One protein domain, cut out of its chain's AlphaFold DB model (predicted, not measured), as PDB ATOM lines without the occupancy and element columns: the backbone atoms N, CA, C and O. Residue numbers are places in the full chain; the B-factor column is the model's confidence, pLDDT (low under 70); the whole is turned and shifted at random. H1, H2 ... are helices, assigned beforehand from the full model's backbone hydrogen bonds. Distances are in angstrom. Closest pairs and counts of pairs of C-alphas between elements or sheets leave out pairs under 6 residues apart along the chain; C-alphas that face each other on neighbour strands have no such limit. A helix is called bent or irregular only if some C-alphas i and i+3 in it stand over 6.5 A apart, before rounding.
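This is residues 7 to 121 of the 914 residues of the protein "HZS_alpha domain-containing protein" of Puteibacter caeruleilacunae (UniProt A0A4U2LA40). Three helices, H3, H4 and H5, form a small up-and-down bundle in which H3 and H4 both pack on H5, and the kinked helix H2 sits between this bundle and H1. Residues 22 to 29 of the long link after H1 stick out, as do residues 116 to 121, of which 117 to 121 belong to H6. The printed part has 115 residues with six named helices, H1 to H6 in order, and no named strand: it is all helix. It is compact, with a radius of gyration of the C-alphas of 15.1 A, and spans 45 by 36 by 21 A.

H1, residues 7 to 16, begins at C-alpha 7 (37.145, -25.965, -108.250). H2, residues 41 to 59, measures 16.2 A; it is irregular, with C-alphas 50 and 53 9.4 A apart, and has a kink of 110 degrees near residue 53. H3 is residues 67 to 78, 16.1 A, and H4 residues 83 to 94, 17.5 A. H5, residues 97 to 115, measures 26.3 A. H6, residues 117 to 121, ends at C-alpha 121 (9.478, -26.822, -78.575).

H3 and H5 touch, closest at the C-alphas of Ile 71 and Tyr 104, 5.5 A, at a shallow tilt of 23 degrees, the same way. The hairpin H4 and H5 touches closest at the C-alphas of Ala 92 and Arg 100, 4.4 A. H2 and H3 only just touch, with 3 pairs of C-alphas within 8 A, the closest Asp 50 and Val 70, 6.7 A. H1 and H2 are near each other. H5 and H6 meet only through their link. Every O i to N i+4 pair is within hydrogen-bond range in H1, H3, H5 and H6, against 10 of 15 in H2 and 7 of 8 in H4.

The C-alphas farthest apart, Lys 26 and Lys 121, are 48.9 A apart. The printed part has no cut. The link H1 to H2 is long, 24 residues. Residues 7 to 39 and residue 59 have pLDDT under 70.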
ATOM      1  N   LEU A   7      37.994 -24.817-107.900       32.06
ATOM      2  CA  LEU A   7      37.145 -25.965-108.250       32.06
ATOM      3  C   LEU A   7      36.172 -26.414-107.145       32.06
ATOM      4  O   LEU A   7      35.093 -26.897-107.465       32.06
ATOM      5  N   THR A   8      36.499 -26.269-105.863       36.81
ATOM      6  CA  THR A   8      35.791 -26.968-104.769       36.81
ATOM      7  C   THR A   8      34.439 -26.354-104.399       36.81
ATOM      8  O   THR A   8      33.466 -27.085-104.248       36.81
ATOM      9  N   ALA A   9      34.322 -25.027-104.342       37.16
ATOM     10  CA  ALA A   9      33.037 -24.365-104.071       37.16
ATOM     11  C   ALA A   9      32.076 -24.430-105.268       37.16
ATOM     12  O   ALA A   9      30.867 -24.574-105.102       37.16
ATOM     13  N   TRP A  10      32.636 -24.401-106.484       38.75
ATOM     14  CA  TRP A  10      31.885 -24.639-107.712       38.75
ATOM     15  C   TRP A  10      31.362 -26.078-107.754       38.75
ATOM     16  O   TRP A  10      30.214 -26.271-108.135       38.75
ATOM     17  N   LEU A  11      32.145 -27.067-107.295       40.41
ATOM     18  CA  LEU A  11      31.699 -28.457-107.132       40.41
ATOM     19  C   LEU A  11      30.583 -28.602-106.091       40.41
ATOM     20  O   LEU A  11      29.613 -29.280-106.375       40.41
ATOM     21  N   ILE A  12      30.647 -27.946-104.929       43.34
ATOM     22  CA  ILE A  12      29.588 -28.060-103.905       43.34
ATOM     23  C   ILE A  12      28.255 -27.497-104.423       43.34
ATOM     24  O   ILE A  12      27.223 -28.151-104.299       43.34
ATOM     25  N   VAL A  13      28.267 -26.334-105.083       42.22
ATOM     26  CA  VAL A  13      27.052 -25.757-105.688       42.22
ATOM     27  C   VAL A  13      26.578 -26.574-106.897       42.22
ATOM     28  O   VAL A  13      25.379 -26.762-107.047       42.22
ATOM     29  N   SER A  14      27.477 -27.114-107.729       41.53
ATOM     30  CA  SER A  14      27.096 -27.931-108.901       41.53
ATOM     31  C   SER A  14      26.711 -29.380-108.576       41.53
ATOM     32  O   SER A  14      26.007 -30.000-109.368       41.53
ATOM     33  N   VAL A  15      27.116 -29.905-107.417       41.75
ATOM     34  CA  VAL A  15      26.722 -31.228-106.905       41.75
ATOM     35  C   VAL A  15      25.408 -31.144-106.125       41.75
ATOM     36  O   VAL A  15      24.576 -32.036-106.261       41.75
ATOM     37  N   ILE A  16      25.178 -30.069-105.361       41.12
ATOM     38  CA  ILE A  16      23.925 -29.878-104.613       41.12
ATOM     39  C   ILE A  16      22.819 -29.272-105.511       41.12
ATOM     40  O   ILE A  16      21.657 -29.642-105.365       41.12
ATOM     41  N   TYR A  17      23.155 -28.400-106.476       43.56
ATOM     42  CA  TYR A  17      22.190 -27.672-107.323       43.56
ATOM     43  C   TYR A  17      22.678 -27.503-108.785       43.56
ATOM     44  O   TYR A  17      23.254 -26.468-109.150       43.56
ATOM     45  N   PRO A  18      22.429 -28.491-109.668       38.84
ATOM     46  CA  PRO A  18      22.911 -28.508-111.056       38.84
ATOM     47  C   PRO A  18      22.487 -27.303-111.915       38.84
ATOM     48  O   PRO A  18      23.198 -26.965-112.862       38.84
ATOM     49  N   GLN A  19      21.396 -26.597-111.581       37.72
ATOM     50  CA  GLN A  19      20.870 -25.476-112.377       37.72
ATOM     51  C   GLN A  19      21.803 -24.256-112.517       37.72
ATOM     52  O   GLN A  19      21.584 -23.417-113.389       37.72
ATOM     53  N   TYR A  20      22.870 -24.138-111.716       39.72
ATOM     54  CA  TYR A  20      23.888 -23.095-111.932       39.72
ATOM     55  C   TYR A  20      24.935 -23.476-112.990       39.72
ATOM     56  O   TYR A  20      25.783 -22.653-113.349       39.72
ATOM     57  N   THR A  21      24.848 -24.684-113.557       38.66
ATOM     58  CA  THR A  21      25.634 -25.103-114.721       38.66
ATOM     59  C   THR A  21      24.906 -24.760-116.023       38.66
ATOM     60  O   THR A  21      24.408 -25.613-116.749       38.66
ATOM     61  N   PHE A  22      24.865 -23.473-116.372       33.16
ATOM     62  CA  PHE A  22      24.483 -23.093-117.733       33.16
ATOM     63  C   PHE A  22      25.602 -23.423-118.724       33.16
ATOM     64  O   PHE A  22      26.785 -23.159-118.486       33.16
ATOM     65  N   ALA A  23      25.184 -23.968-119.866       31.00
ATOM     66  CA  ALA A  23      25.959 -24.220-121.068       31.00
ATOM     67  C   ALA A  23      26.599 -22.933-121.609       31.00
ATOM     68  O   ALA A  23      26.113 -22.314-122.544       31.00
ATOM     69  N   ASN A  24      27.704 -22.509-121.008       31.25
ATOM     70  CA  ASN A  24      28.728 -21.731-121.679       31.25
ATOM     71  C   ASN A  24      30.010 -21.816-120.861       31.25
ATOM     72  O   ASN A  24      30.143 -21.199-119.806       31.25
ATOM     73  N   LYS A  25      30.981 -22.567-121.389       35.28
ATOM     74  CA  LYS A  25      32.379 -22.601-120.942       35.28
ATOM     75  C   LYS A  25      33.064 -21.242-121.180       35.28
ATOM     76  O   LYS A  25      34.088 -21.172-121.855       35.28
ATOM     77  N   LYS A  26      32.531 -20.139-120.651       31.89
ATOM     78  CA  LYS A  26      33.307 -18.909-120.483       31.89
ATOM     79  C   LYS A  26      33.915 -18.947-119.091       31.89
ATOM     80  O   LYS A  26      33.206 -18.937-118.091       31.89
ATOM     81  N   LYS A  27      35.246 -19.065-119.073       35.12
ATOM     82  CA  LYS A  27      36.100 -19.000-117.885       35.12
ATOM     83  C   LYS A  27      35.626 -17.861-116.981       35.12
ATOM     84  O   LYS A  27      35.680 -16.704-117.384       35.12
ATOM     85  N   VAL A  28      35.181 -18.203-115.777       35.22
ATOM     86  CA  VAL A  28      35.036 -17.243-114.683       35.22
ATOM     87  C   VAL A  28      36.456 -16.788-114.336       35.22
ATOM     88  O   VAL A  28      37.281 -17.600-113.924       35.22
ATOM     89  N   THR A  29      36.783 -15.529-114.622       32.00
ATOM     90  CA  THR A  29      38.123 -14.953-114.410       32.00
ATOM     91  C   THR A  29      38.308 -14.344-113.026       32.00
ATOM     92  O   THR A  29      39.429 -13.965-112.698       32.00
ATOM     93  N   GLN A  30      37.258 -14.283-112.202       36.62
ATOM     94  CA  GLN A  30      37.351 -13.796-110.828       36.62
ATOM     95  C   GLN A  30      37.081 -14.923-109.819       36.62
ATOM     96  O   GLN A  30      36.098 -15.653-109.969       36.62
ATOM     97  N   PRO A  31      37.966 -15.133-108.830       39.12
ATOM     98  CA  PRO A  31      37.763 -16.146-107.805       39.12
ATOM     99  C   PRO A  31      36.543 -15.784-106.951       39.12
ATOM    100  O   PRO A  31      36.404 -14.646-106.517       39.12
ATOM    101  N   ILE A  32      35.678 -16.767-106.686       41.50
ATOM    102  CA  ILE A  32      34.672 -16.659-105.621       41.50
ATOM    103  C   ILE A  32      35.429 -16.361-104.316       41.50
ATOM    104  O   ILE A  32      36.440 -17.035-104.073       41.50
ATOM    105  N   PRO A  33      34.974 -15.409-103.480       45.66
ATOM    106  CA  PRO A  33      35.587 -15.139-102.186       45.66
ATOM    107  C   PRO A  33      35.834 -16.434-101.396       45.66
ATOM    108  O   PRO A  33      34.949 -17.287-101.281       45.66
ATOM    109  N   THR A  34      37.041 -16.606-100.847       44.62
ATOM    110  CA  THR A  34      37.434 -17.784-100.044       44.62
ATOM    111  C   THR A  34      36.493 -18.036 -98.862       44.62
ATOM    112  O   THR A  34      36.308 -19.179 -98.453       44.62
ATOM    113  N   THR A  35      35.831 -16.988 -98.373       48.59
ATOM    114  CA  THR A  35      34.796 -17.000 -97.332       48.59
ATOM    115  C   THR A  35      33.571 -17.861 -97.658       48.59
ATOM    116  O   THR A  35      32.939 -18.364 -96.735       48.59
ATOM    117  N   ILE A  36      33.250 -18.099 -98.935       49.09
ATOM    118  CA  ILE A  36      32.070 -18.885 -99.345       49.09
ATOM    119  C   ILE A  36      32.385 -20.386 -99.455       49.09
ATOM    120  O   ILE A  36      31.495 -21.224 -99.321       49.09
ATOM    121  N   GLN A  37      33.653 -20.759 -99.661       48.19
ATOM    122  CA  GLN A  37      34.034 -22.140-100.001       48.19
ATOM    123  C   GLN A  37      33.877 -23.150 -98.852       48.19
ATOM    124  O   GLN A  37      33.948 -24.355 -99.084       48.19
ATOM    125  N   HIS A  38      33.658 -22.662 -97.631       62.25
ATOM    126  CA  HIS A  38      33.560 -23.465 -96.411       62.25
ATOM    127  C   HIS A  38      32.255 -23.234 -95.644       62.25
ATOM    128  O   HIS A  38      32.163 -23.588 -94.468       62.25
ATOM    129  N   LEU A  39      31.253 -22.620 -96.280       69.00
ATOM    130  CA  LEU A  39      29.981 -22.376 -95.615       69.00
ATOM    131  C   LEU A  39      29.228 -23.697 -95.377       69.00
ATOM    132  O   LEU A  39      29.161 -24.538 -96.279       69.00
ATOM    133  N   PRO A  40      28.637 -23.878 -94.185       81.00
ATOM    134  CA  PRO A  40      27.712 -24.972 -93.914       81.00
ATOM    135  C   PRO A  40      26.535 -25.010 -94.903       81.00
ATOM    136  O   PRO A  40      26.104 -23.972 -95.415       81.00
ATOM    137  N   SER A  41      25.989 -26.202 -95.156       82.62
ATOM    138  CA  SER A  41      24.926 -26.417 -96.151       82.62
ATOM    139  C   SER A  41      23.675 -25.573 -95.901       82.62
ATOM    140  O   SER A  41      23.061 -25.103 -96.854       82.62
ATOM    141  N   GLU A  42      23.309 -25.334 -94.643       86.62
ATOM    142  CA  GLU A  42      22.179 -24.481 -94.272       86.62
ATOM    143  C   GLU A  42      22.386 -23.020 -94.678       86.62
ATOM    144  O   GLU A  42      21.448 -22.360 -95.117       86.62
ATOM    145  N   GLN A  43      23.623 -22.521 -94.618       87.81
ATOM    146  CA  GLN A  43      23.924 -21.148 -95.021       87.81
ATOM    147  C   GLN A  43      23.851 -21.006 -96.539       87.81
ATOM    148  O   GLN A  43      23.337 -20.009 -97.041       87.81
ATOM    149  N   ILE A  44      24.306 -22.032 -97.268       81.00
ATOM    150  CA  ILE A  44      24.143 -22.118 -98.723       81.00
ATOM    151  C   ILE A  44      22.650 -22.104 -99.091       81.00
ATOM    152  O   ILE A  44      22.265 -21.380-100.007       81.00
ATOM    153  N   ASP A  45      21.798 -22.841 -98.369       86.25
ATOM    154  CA  ASP A  45      20.347 -22.815 -98.604       86.25
ATOM    155  C   ASP A  45      19.727 -21.428 -98.359       86.25
ATOM    156  O   ASP A  45      18.885 -20.995 -99.146       86.25
ATOM    157  N   TRP A  46      20.180 -20.672 -97.351       91.50
ATOM    158  CA  TRP A  46      19.714 -19.291 -97.157       91.50
ATOM    159  C   TRP A  46      20.038 -18.403 -98.356       91.50
ATOM    160  O   TRP A  46      19.166 -17.700 -98.860       91.50
ATOM    161  N   PHE A  47      21.275 -18.467 -98.859       86.06
ATOM    162  CA  PHE A  47      21.671 -17.728-100.061       86.06
ATOM    163  C   PHE A  47      20.784 -18.071-101.262       86.06
ATOM    164  O   PHE A  47      20.334 -17.186-101.992       86.06
ATOM    165  N   MET A  48      20.499 -19.357-101.441       79.94
ATOM    166  CA  MET A  48      19.608 -19.856-102.485       79.94
ATOM    167  C   MET A  48      18.190 -19.302-102.350       79.94
ATOM    168  O   MET A  48      17.598 -18.877-103.342       79.94
ATOM    169  N   GLN A  49      17.653 -19.298-101.132       87.19
ATOM    170  CA  GLN A  49      16.318 -18.795-100.834       87.19
ATOM    171  C   GLN A  49      16.207 -17.285-101.072       87.19
ATOM    172  O   GLN A  49      15.249 -16.834-101.694       87.19
ATOM    173  N   ASP A  50      17.167 -16.511-100.569       90.94
ATOM    174  CA  ASP A  50      17.032 -15.058-100.473       90.94
ATOM    175  C   ASP A  50      17.480 -14.322-101.746       90.94
ATOM    176  O   ASP A  50      16.948 -13.256-102.061       90.94
ATOM    177  N   PHE A  51      18.423 -14.890-102.508       83.75
ATOM    178  CA  PHE A  51      18.914 -14.291-103.756       83.75
ATOM    179  C   PHE A  51      18.374 -14.973-105.020       83.75
ATOM    180  O   PHE A  51      18.348 -14.346-106.082       83.75
ATOM    181  N   GLY A  52      17.948 -16.239-104.944       78.50
ATOM    182  CA  GLY A  52      17.379 -16.977-106.074       78.50
ATOM    183  C   GLY A  52      18.251 -16.934-107.338       78.50
ATOM    184  O   GLY A  52      19.438 -17.275-107.324       78.50
ATOM    185  N   SER A  53      17.673 -16.478-108.456       71.12
ATOM    186  CA  SER A  53      18.382 -16.318-109.738       71.12
ATOM    187  C   SER A  53      19.503 -15.274-109.695       71.12
ATOM    188  O   SER A  53      20.446 -15.357-110.482       71.12
ATOM    189  N   ASN A  54      19.431 -14.317-108.766       73.62
ATOM    190  CA  ASN A  54      20.419 -13.252-108.599       73.62
ATOM    191  C   ASN A  54      21.610 -13.684-107.737       73.62
ATOM    192  O   ASN A  54      22.538 -12.904-107.545       73.62
ATOM    193  N   LEU A  55      21.633 -14.926-107.235       73.69
ATOM    194  CA  LEU A  55      22.719 -15.404-106.382       73.69
ATOM    195  C   LEU A  55      24.089 -15.199-107.036       73.69
ATOM    196  O   LEU A  55      25.001 -14.661-106.420       73.69
ATOM    197  N   LYS A  56      24.223 -15.555-108.318       70.38
ATOM    198  CA  LYS A  56      25.491 -15.389-109.036       70.38
ATOM    199  C   LYS A  56      25.946 -13.931-109.056       70.38
ATOM    200  O   LYS A  56      27.116 -13.680-108.806       70.38
ATOM    201  N   SER A  57      25.043 -13.000-109.362       73.75
ATOM    202  CA  SER A  57      25.390 -11.581-109.419       73.75
ATOM    203  C   SER A  57      25.707 -11.015-108.038       73.75
ATOM    204  O   SER A  57      26.604 -10.190-107.932       73.75
ATOM    205  N   ALA A  58      25.039 -11.505-106.989       73.12
ATOM    206  CA  ALA A  58      25.305 -11.102-105.615       73.12
ATOM    207  C   ALA A  58      26.679 -11.575-105.123       73.12
ATOM    208  O   ALA A  58      27.376 -10.826-104.449       73.12
ATOM    209  N   LEU A  59      27.097 -12.791-105.493       68.56
ATOM    210  CA  LEU A  59      28.396 -13.344-105.092       68.56
ATOM    211  C   LEU A  59      29.590 -12.764-105.869       68.56
ATOM    212  O   LEU A  59      30.729 -12.952-105.449       68.56
ATOM    213  N   THR A  60      29.347 -12.100-107.001       70.06
ATOM    214  CA  THR A  60      30.382 -11.435-107.817       70.06
ATOM    215  C   THR A  60      30.372  -9.914-107.670       70.06
ATOM    216  O   THR A  60      31.039  -9.219-108.431       70.06
ATOM    217  N   ASP A  61      29.559  -9.384-106.759       75.19
ATOM    218  CA  ASP A  61      29.489  -7.960-106.465       75.19
ATOM    219  C   ASP A  61      30.484  -7.620-105.352       75.19
ATOM    220  O   ASP A  61      30.175  -7.750-104.166       75.19
ATOM    221  N   ASP A  62      31.676  -7.161-105.739       70.25
ATOM    222  CA  ASP A  62      32.762  -6.788-104.818       70.25
ATOM    223  C   ASP A  62      32.351  -5.704-103.808       70.25
ATOM    224  O   ASP A  62      32.929  -5.592-102.726       70.25
ATOM    225  N   GLN A  63      31.340  -4.896-104.142       72.50
ATOM    226  CA  GLN A  63      30.806  -3.864-103.260       72.50
ATOM    227  C   GLN A  63      29.666  -4.385-102.382       72.50
ATOM    228  O   GLN A  63      29.242  -3.668-101.482       72.50
ATOM    229  N   GLY A  64      29.139  -5.591-102.621       73.56
ATOM    230  CA  GLY A  64      28.029  -6.196-101.878       73.56
ATOM    231  C   GLY A  64      26.730  -5.390-101.930       73.56
ATOM    232  O   GLY A  64      25.939  -5.417-100.987       73.56
ATOM    233  N   THR A  65      26.510  -4.581-102.964       79.88
ATOM    234  CA  THR A  65      25.308  -3.742-103.128       79.88
ATOM    235  C   THR A  65      24.027  -4.564-103.200       79.88
ATOM    236  O   THR A  65      23.003  -4.148-102.659       79.88
ATOM    237  N   GLN A  66      24.095  -5.778-103.752       84.25
ATOM    238  CA  GLN A  66      22.942  -6.681-103.820       84.25
ATOM    239  C   GLN A  66      22.508  -7.237-102.455       84.25
ATOM    240  O   GLN A  66      21.369  -7.675-102.310       84.25
ATOM    241  N   PHE A  67      23.377  -7.198-101.440       86.94
ATOM    242  CA  PHE A  67      23.046  -7.687-100.102       86.94
ATOM    243  C   PHE A  67      22.126  -6.735 -99.338       86.94
ATOM    244  O   PHE A  67      21.274  -7.202 -98.591       86.94
ATOM    245  N   LEU A  68      22.261  -5.416 -99.507       88.81
ATOM    246  CA  LEU A  68      21.528  -4.443 -98.685       88.81
ATOM    247  C   LEU A  68      19.996  -4.598 -98.772       88.81
ATOM    248  O   LEU A  68      19.370  -4.716 -97.717       88.81
ATOM    249  N   PRO A  69      19.375  -4.699 -99.968       91.56
ATOM    250  CA  PRO A  69      17.932  -4.927-100.067       91.56
ATOM    251  C   PRO A  69      17.485  -6.231 -99.393       91.56
ATOM    252  O   PRO A  69      16.429  -6.274 -98.758       91.56
ATOM    253  N   VAL A  70      18.300  -7.285 -99.500       92.88
ATOM    254  CA  VAL A  70      18.029  -8.598 -98.899       92.88
ATOM    255  C   VAL A  70      18.118  -8.527 -97.377       92.88
ATOM    256  O   VAL A  70      17.188  -8.934 -96.687       92.88
ATOM    257  N   ILE A  71      19.181  -7.932 -96.838       94.00
ATOM    258  CA  ILE A  71      19.370  -7.700 -95.402       94.00
ATOM    259  C   ILE A  71      18.203  -6.875 -94.838       94.00
ATOM    260  O   ILE A  71      17.635  -7.239 -93.807       94.00
ATOM    261  N   HIS A  72      17.790  -5.793 -95.512       94.19
ATOM    262  CA  HIS A  72      16.626  -5.002 -95.095       94.19
ATOM    263  C   HIS A  72      15.328  -5.819 -95.125       94.19
ATOM    264  O   HIS A  72      14.499  -5.669 -94.228       94.19
ATOM    265  N   SER A  73      15.147  -6.699 -96.114       94.88
ATOM    266  CA  SER A  73      14.003  -7.619 -96.184       94.88
ATOM    267  C   SER A  73      13.990  -8.610 -95.015       94.88
ATOM    268  O   SER A  73      12.976  -8.743 -94.329       94.88
ATOM    269  N   ILE A  74      15.128  -9.243 -94.715       94.88
ATOM    270  CA  ILE A  74      15.263 -10.192 -93.599       94.88
ATOM    271  C   ILE A  74      15.051  -9.480 -92.263       94.88
ATOM    272  O   ILE A  74      14.326  -9.981 -91.412       94.88
ATOM    273  N   SER A  75      15.606  -8.281 -92.091       94.69
ATOM    274  CA  SER A  75      15.383  -7.450 -90.904       94.69
ATOM    275  C   SER A  75      13.890  -7.189 -90.655       94.69
ATOM    276  O   SER A  75      13.422  -7.317 -89.523       94.69
ATOM    277  N   LYS A  76      13.108  -6.923 -91.712       94.44
ATOM    278  CA  LYS A  76      11.645  -6.789 -91.609       94.44
ATOM    279  C   LYS A  76      10.958  -8.096 -91.199       94.44
ATOM    280  O   LYS A  76      10.012  -8.036 -90.422       94.44
ATOM    281  N   GLN A  77      11.426  -9.246 -91.693       91.94
ATOM    282  CA  GLN A  77      10.902 -10.567 -91.309       91.94
ATOM    283  C   GLN A  77      11.199 -10.889 -89.836       91.94
ATOM    284  O   GLN A  77      10.311 -11.331 -89.117       91.94
ATOM    285  N   VAL A  78      12.427 -10.617 -89.383       92.69
ATOM    286  CA  VAL A  78      12.870 -10.799 -87.989       92.69
ATOM    287  C   VAL A  78      12.139  -9.842 -87.036       92.69
ATOM    288  O   VAL A  78      11.919 -10.149 -85.862       92.69
ATOM    289  N   GLY A  79      11.770  -8.654 -87.520       92.00
ATOM    290  CA  GLY A  79      11.050  -7.645 -86.753       92.00
ATOM    291  C   GLY A  79      11.929  -6.989 -85.687       92.00
ATOM    292  O   GLY A  79      12.715  -6.082 -85.972       92.00
ATOM    293  N   LYS A  80      11.783  -7.395 -84.418       90.38
ATOM    294  CA  LYS A  80      12.506  -6.765 -83.301       90.38
ATOM    295  C   LYS A  80      13.948  -7.274 -83.230       90.38
ATOM    296  O   LYS A  80      14.232  -8.266 -82.568       90.38
ATOM    297  N   LEU A  81      14.862  -6.532 -83.849       89.00
ATOM    298  CA  LEU A  81      16.294  -6.837 -83.819       89.00
ATOM    299  C   LEU A  81      16.911  -6.726 -82.413       89.00
ATOM    300  O   LEU A  81      16.622  -5.781 -81.663       89.00
ATOM    301  N   SER A  82      17.841  -7.636 -82.112       87.88
ATOM    302  CA  SER A  82      18.760  -7.537 -80.973       87.88
ATOM    303  C   SER A  82      19.647  -6.284 -81.078       87.88
ATOM    304  O   SER A  82      19.827  -5.713 -82.157       87.88
ATOM    305  N   ALA A  83      20.211  -5.827 -79.955       90.44
ATOM    306  CA  ALA A  83      21.122  -4.676 -79.955       90.44
ATOM    307  C   ALA A  83      22.349  -4.910 -80.858       90.44
ATOM    308  O   ALA A  83      22.790  -3.999 -81.559       90.44
ATOM    309  N   GLU A  84      22.845  -6.147 -80.887       91.00
ATOM    310  CA  GLU A  84      23.935  -6.576 -81.759       91.00
ATOM    311  C   GLU A  84      23.548  -6.492 -83.241       91.00
ATOM    312  O   GLU A  84      24.246  -5.832 -84.013       91.00
ATOM    313  N   ASN A  85      22.387  -7.033 -83.629       91.31
ATOM    314  CA  ASN A  85      21.922  -6.967 -85.015       91.31
ATOM    315  C   ASN A  85      21.646  -5.525 -85.465       91.31
ATOM    316  O   ASN A  85      21.961  -5.176 -86.597       91.31
ATOM    317  N   LYS A  86      21.161  -4.636 -84.584       92.88
ATOM    318  CA  LYS A  86      21.048  -3.195 -84.899       92.88
ATOM    319  C   LYS A  86      22.406  -2.553 -85.199       92.88
ATOM    320  O   LYS A  86      22.508  -1.726 -86.103       92.88
ATOM    321  N   SER A  87      23.443  -2.927 -84.450       93.31
ATOM    322  CA  SER A  87      24.811  -2.443 -84.670       93.31
ATOM    323  C   SER A  87      25.388  -2.963 -85.989       93.31
ATOM    324  O   SER A  87      25.939  -2.186 -86.770       93.31
ATOM    325  N   LEU A  88      25.202  -4.256 -86.278       92.62
ATOM    326  CA  LEU A  88      25.633  -4.878 -87.533       92.62
ATOM    327  C   LEU A  88      24.929  -4.271 -88.749       92.62
ATOM    328  O   LEU A  88      25.590  -4.002 -89.745       92.62
ATOM    329  N   MET A  89      23.631  -3.971 -88.648       92.25
ATOM    330  CA  MET A  89      22.880  -3.275 -89.698       92.25
ATOM    331  C   MET A  89      23.489  -1.918 -90.044       92.25
ATOM    332  O   MET A  89      23.777  -1.648 -91.207       92.25
ATOM    333  N   LYS A  90      23.747  -1.082 -89.030       92.75
ATOM    334  CA  LYS A  90      24.340   0.246 -89.233       92.75
ATOM    335  C   LYS A  90      25.724   0.155 -89.884       92.75
ATOM    336  O   LYS A  90      26.063   0.982 -90.724       92.75
ATOM    337  N   LYS A  91      26.516  -0.856 -89.507       92.38
ATOM    338  CA  LYS A  91      27.811  -1.134 -90.145       92.38
ATOM    339  C   LYS A  91      27.644  -1.588 -91.591       92.38
ATOM    340  O   LYS A  91      28.333  -1.064 -92.450       92.38
ATOM    341  N   ALA A  92      26.714  -2.497 -91.876       90.69
ATOM    342  CA  ALA A  92      26.468  -2.995 -93.228       90.69
ATOM    343  C   ALA A  92      26.062  -1.881 -94.209       90.69
ATOM    344  O   ALA A  92      26.529  -1.876 -95.346       90.69
ATOM    345  N   GLU A  93      25.249  -0.915 -93.766       91.12
ATOM    346  CA  GLU A  93      24.805   0.233 -94.578       91.12
ATOM    347  C   GLU A  93      25.952   1.152 -95.024       91.12
ATOM    348  O   GLU A  93      25.866   1.776 -96.079       91.12
ATOM    349  N   GLN A  94      27.024   1.231 -94.233       88.00
ATOM    350  CA  GLN A  94      28.176   2.111 -94.474       88.00
ATOM    351  C   GLN A  94      29.450   1.336 -94.846       88.00
ATOM    352  O   GLN A  94      30.482   1.941 -95.129       88.00
ATOM    353  N   GLY A  95      29.381   0.005 -94.808       83.44
ATOM    354  CA  GLY A  95      30.519  -0.903 -94.859       83.44
ATOM    355  C   GLY A  95      30.683  -1.616 -96.196       83.44
ATOM    356  O   GLY A  95      29.947  -1.384 -97.165       83.44
ATOM    357  N   ASN A  96      31.677  -2.500 -96.232       82.38
ATOM    358  CA  ASN A  96      32.057  -3.283 -97.409       82.38
ATOM    359  C   ASN A  96      31.275  -4.615 -97.493       82.38
ATOM    360  O   ASN A  96      30.344  -4.866 -96.722       82.38
ATOM    361  N   LEU A  97      31.637  -5.475 -98.448       80.38
ATOM    362  CA  LEU A  97      31.017  -6.791 -98.625       80.38
ATOM    363  C   LEU A  97      31.080  -7.660 -97.356       80.38
ATOM    364  O   LEU A  97      30.090  -8.315 -97.037       80.38
ATOM    365  N   ASP A  98      32.187  -7.646 -96.609       82.06
ATOM    366  CA  ASP A  98      32.342  -8.460 -95.397       82.06
ATOM    367  C   ASP A  98      31.396  -8.001 -94.281       82.06
ATOM    368  O   ASP A  98      30.752  -8.834 -93.637       82.06
ATOM    369  N   ASP A  99      31.245  -6.685 -94.090       86.75
ATOM    370  CA  ASP A  99      30.288  -6.123 -93.128       86.75
ATOM    371  C   ASP A  99      28.849  -6.537 -93.470       86.75
ATOM    372  O   ASP A  99      28.071  -6.926 -92.592       86.75
ATOM    373  N   ARG A 100      28.502  -6.502 -94.761       88.38
ATOM    374  CA  ARG A 100      27.172  -6.883 -95.261       88.38
ATOM    375  C   ARG A 100      26.932  -8.379 -95.139       88.38
ATOM    376  O   ARG A 100      25.887  -8.786 -94.640       88.38
ATOM    377  N   MET A 101      27.897  -9.205 -95.526       85.44
ATOM    378  CA  MET A 101      27.799 -10.658 -95.412       85.44
ATOM    379  C   MET A 101      27.690 -11.093 -93.947       85.44
ATOM    380  O   MET A 101      26.878 -11.959 -93.625       85.44
ATOM    381  N   LYS A 102      28.431 -10.448 -93.038       88.94
ATOM    382  CA  LYS A 102      28.308 -10.694 -91.599       88.94
ATOM    383  C   LYS A 102      26.917 -10.331 -91.078       88.94
ATOM    384  O   LYS A 102      26.300 -11.150 -90.402       88.94
ATOM    385  N   ALA A 103      26.406  -9.143 -91.407       92.44
ATOM    386  CA  ALA A 103      25.060  -8.735 -91.004       92.44
ATOM    387  C   ALA A 103      23.981  -9.677 -91.565       92.44
ATOM    388  O   ALA A 103      23.075 -10.072 -90.837       92.44
ATOM    389  N   TYR A 104      24.112 -10.090 -92.829       93.06
ATOM    390  CA  TYR A 104      23.238 -11.075 -93.461       93.06
ATOM    391  C   TYR A 104      23.225 -12.406 -92.698       93.06
ATOM    392  O   TYR A 104      22.157 -12.876 -92.314       93.06
ATOM    393  N   LEU A 105      24.395 -12.996 -92.427       92.00
ATOM    394  CA  LEU A 105      24.486 -14.296 -91.755       92.00
ATOM    395  C   LEU A 105      23.922 -14.259 -90.327       92.00
ATOM    396  O   LEU A 105      23.213 -15.188 -89.939       92.00
ATOM    397  N   GLU A 106      24.192 -13.205 -89.553       93.44
ATOM    398  CA  GLU A 106      23.644 -13.076 -88.192       93.44
ATOM    399  C   GLU A 106      22.124 -12.849 -88.189       93.44
ATOM    400  O   GLU A 106      21.409 -13.433 -87.371       93.44
ATOM    401  N   LEU A 107      21.593 -12.085 -89.148       94.94
ATOM    402  CA  LEU A 107      20.145 -11.948 -89.320       94.94
ATOM    403  C   LEU A 107      19.481 -13.258 -89.751       94.94
ATOM    404  O   LEU A 107      18.398 -13.577 -89.264       94.94
ATOM    405  N   CYS A 108      20.117 -14.035 -90.631       94.69
ATOM    406  CA  CYS A 108      19.614 -15.347 -91.030       94.69
ATOM    407  C   CYS A 108      19.582 -16.333 -89.858       94.69
ATOM    408  O   CYS A 108      18.600 -17.061 -89.719       94.69
ATOM    409  N   LYS A 109      20.596 -16.331 -88.982       93.81
ATOM    410  CA  LYS A 109      20.593 -17.142 -87.749       93.81
ATOM    411  C   LYS A 109      19.425 -16.777 -86.833       93.81
ATOM    412  O   LYS A 109      18.732 -17.667 -86.348       93.81
ATOM    413  N   GLU A 110      19.179 -15.482 -86.636       93.12
ATOM    414  CA  GLU A 110      18.039 -15.003 -85.846       93.12
ATOM    415  C   GLU A 110      16.706 -15.425 -86.488       93.12
ATOM    416  O   GLU A 110      15.859 -16.018 -85.820       93.12
ATOM    417  N   ARG A 111      16.542 -15.215 -87.805       94.81
ATOM    418  CA  ARG A 111      15.357 -15.659 -88.561       94.81
ATOM    419  C   ARG A 111      15.125 -17.161 -88.407       94.81
ATOM    420  O   ARG A 111      13.997 -17.584 -88.158       94.81
ATOM    421  N   ARG A 112      16.183 -17.965 -88.521       95.19
ATOM    422  CA  ARG A 112      16.118 -19.416 -88.341       95.19
ATOM    423  C   ARG A 112      15.675 -19.795 -86.933       95.19
ATOM    424  O   ARG A 112      14.790 -20.635 -86.797       95.19
ATOM    425  N   SER A 113      16.253 -19.189 -85.893       93.75
ATOM    426  CA  SER A 113      15.850 -19.450 -84.503       93.75
ATOM    427  C   SER A 113      14.365 -19.135 -84.281       93.75
ATOM    428  O   SER A 113      13.660 -19.906 -83.631       93.75
ATOM    429  N   GLN A 114      13.859 -18.057 -84.891       93.06
ATOM    430  CA  GLN A 114      12.438 -17.707 -84.837       93.06
ATOM    431  C   GLN A 114      11.552 -18.716 -85.579       93.06
ATOM    432  O   GLN A 114      10.559 -19.168 -85.011       93.06
ATOM    433  N   ARG A 115      11.924 -19.111 -86.804       95.25
ATOM    434  CA  ARG A 115      11.189 -20.104 -87.611       95.25
ATOM    435  C   ARG A 115      11.137 -21.477 -86.946       95.25
ATOM    436  O   ARG A 115      10.081 -22.089 -86.878       95.25
ATOM    437  N   LEU A 116      12.262 -21.944 -86.405       97.19
ATOM    438  CA  LEU A 116      12.360 -23.265 -85.780       97.19
ATOM    439  C   LEU A 116      11.825 -23.308 -84.346       97.19
ATOM    440  O   LEU A 116      11.832 -24.374 -83.736       97.19
ATOM    441  N   LYS A 117      11.355 -22.191 -83.781       95.19
ATOM    442  CA  LYS A 117      10.902 -22.130 -82.386       95.19
ATOM    443  C   LYS A 117       9.776 -23.125 -82.080       95.19
ATOM    444  O   LYS A 117       9.803 -23.736 -81.013       95.19
ATOM    445  N   GLY A 118       8.812 -23.278 -82.994       94.12
ATOM    446  CA  GLY A 118       7.727 -24.260 -82.883       94.12
ATOM    447  C   GLY A 118       8.270 -25.687 -82.888       94.12
ATOM    448  O   GLY A 118       8.089 -26.428 -81.923       94.12
ATOM    449  N   LEU A 119       9.061 -26.020 -83.911       96.31
ATOM    450  CA  LEU A 119       9.718 -27.322 -84.021       96.31
ATOM    451  C   LEU A 119      10.595 -27.666 -82.808       96.31
ATOM    452  O   LEU A 119      10.507 -28.773 -82.304       96.31
ATOM    453  N   ILE A 120      11.429 -26.753 -82.308       96.75
ATOM    454  CA  ILE A 120      12.312 -27.017 -81.156       96.75
ATOM    455  C   ILE A 120      11.493 -27.308 -79.895       96.75
ATOM    456  O   ILE A 120      11.885 -28.143 -79.083       96.75
ATOM    457  N   LYS A 121      10.365 -26.616 -79.719       95.25
ATOM    458  CA  LYS A 121       9.478 -26.822 -78.575       95.25
ATOM    459  C   LYS A 121       8.811 -28.200 -78.624       95.25
ATOM    460  O   LYS A 121       8.734 -28.857 -77.590       95.25
TER     461      LYS A 121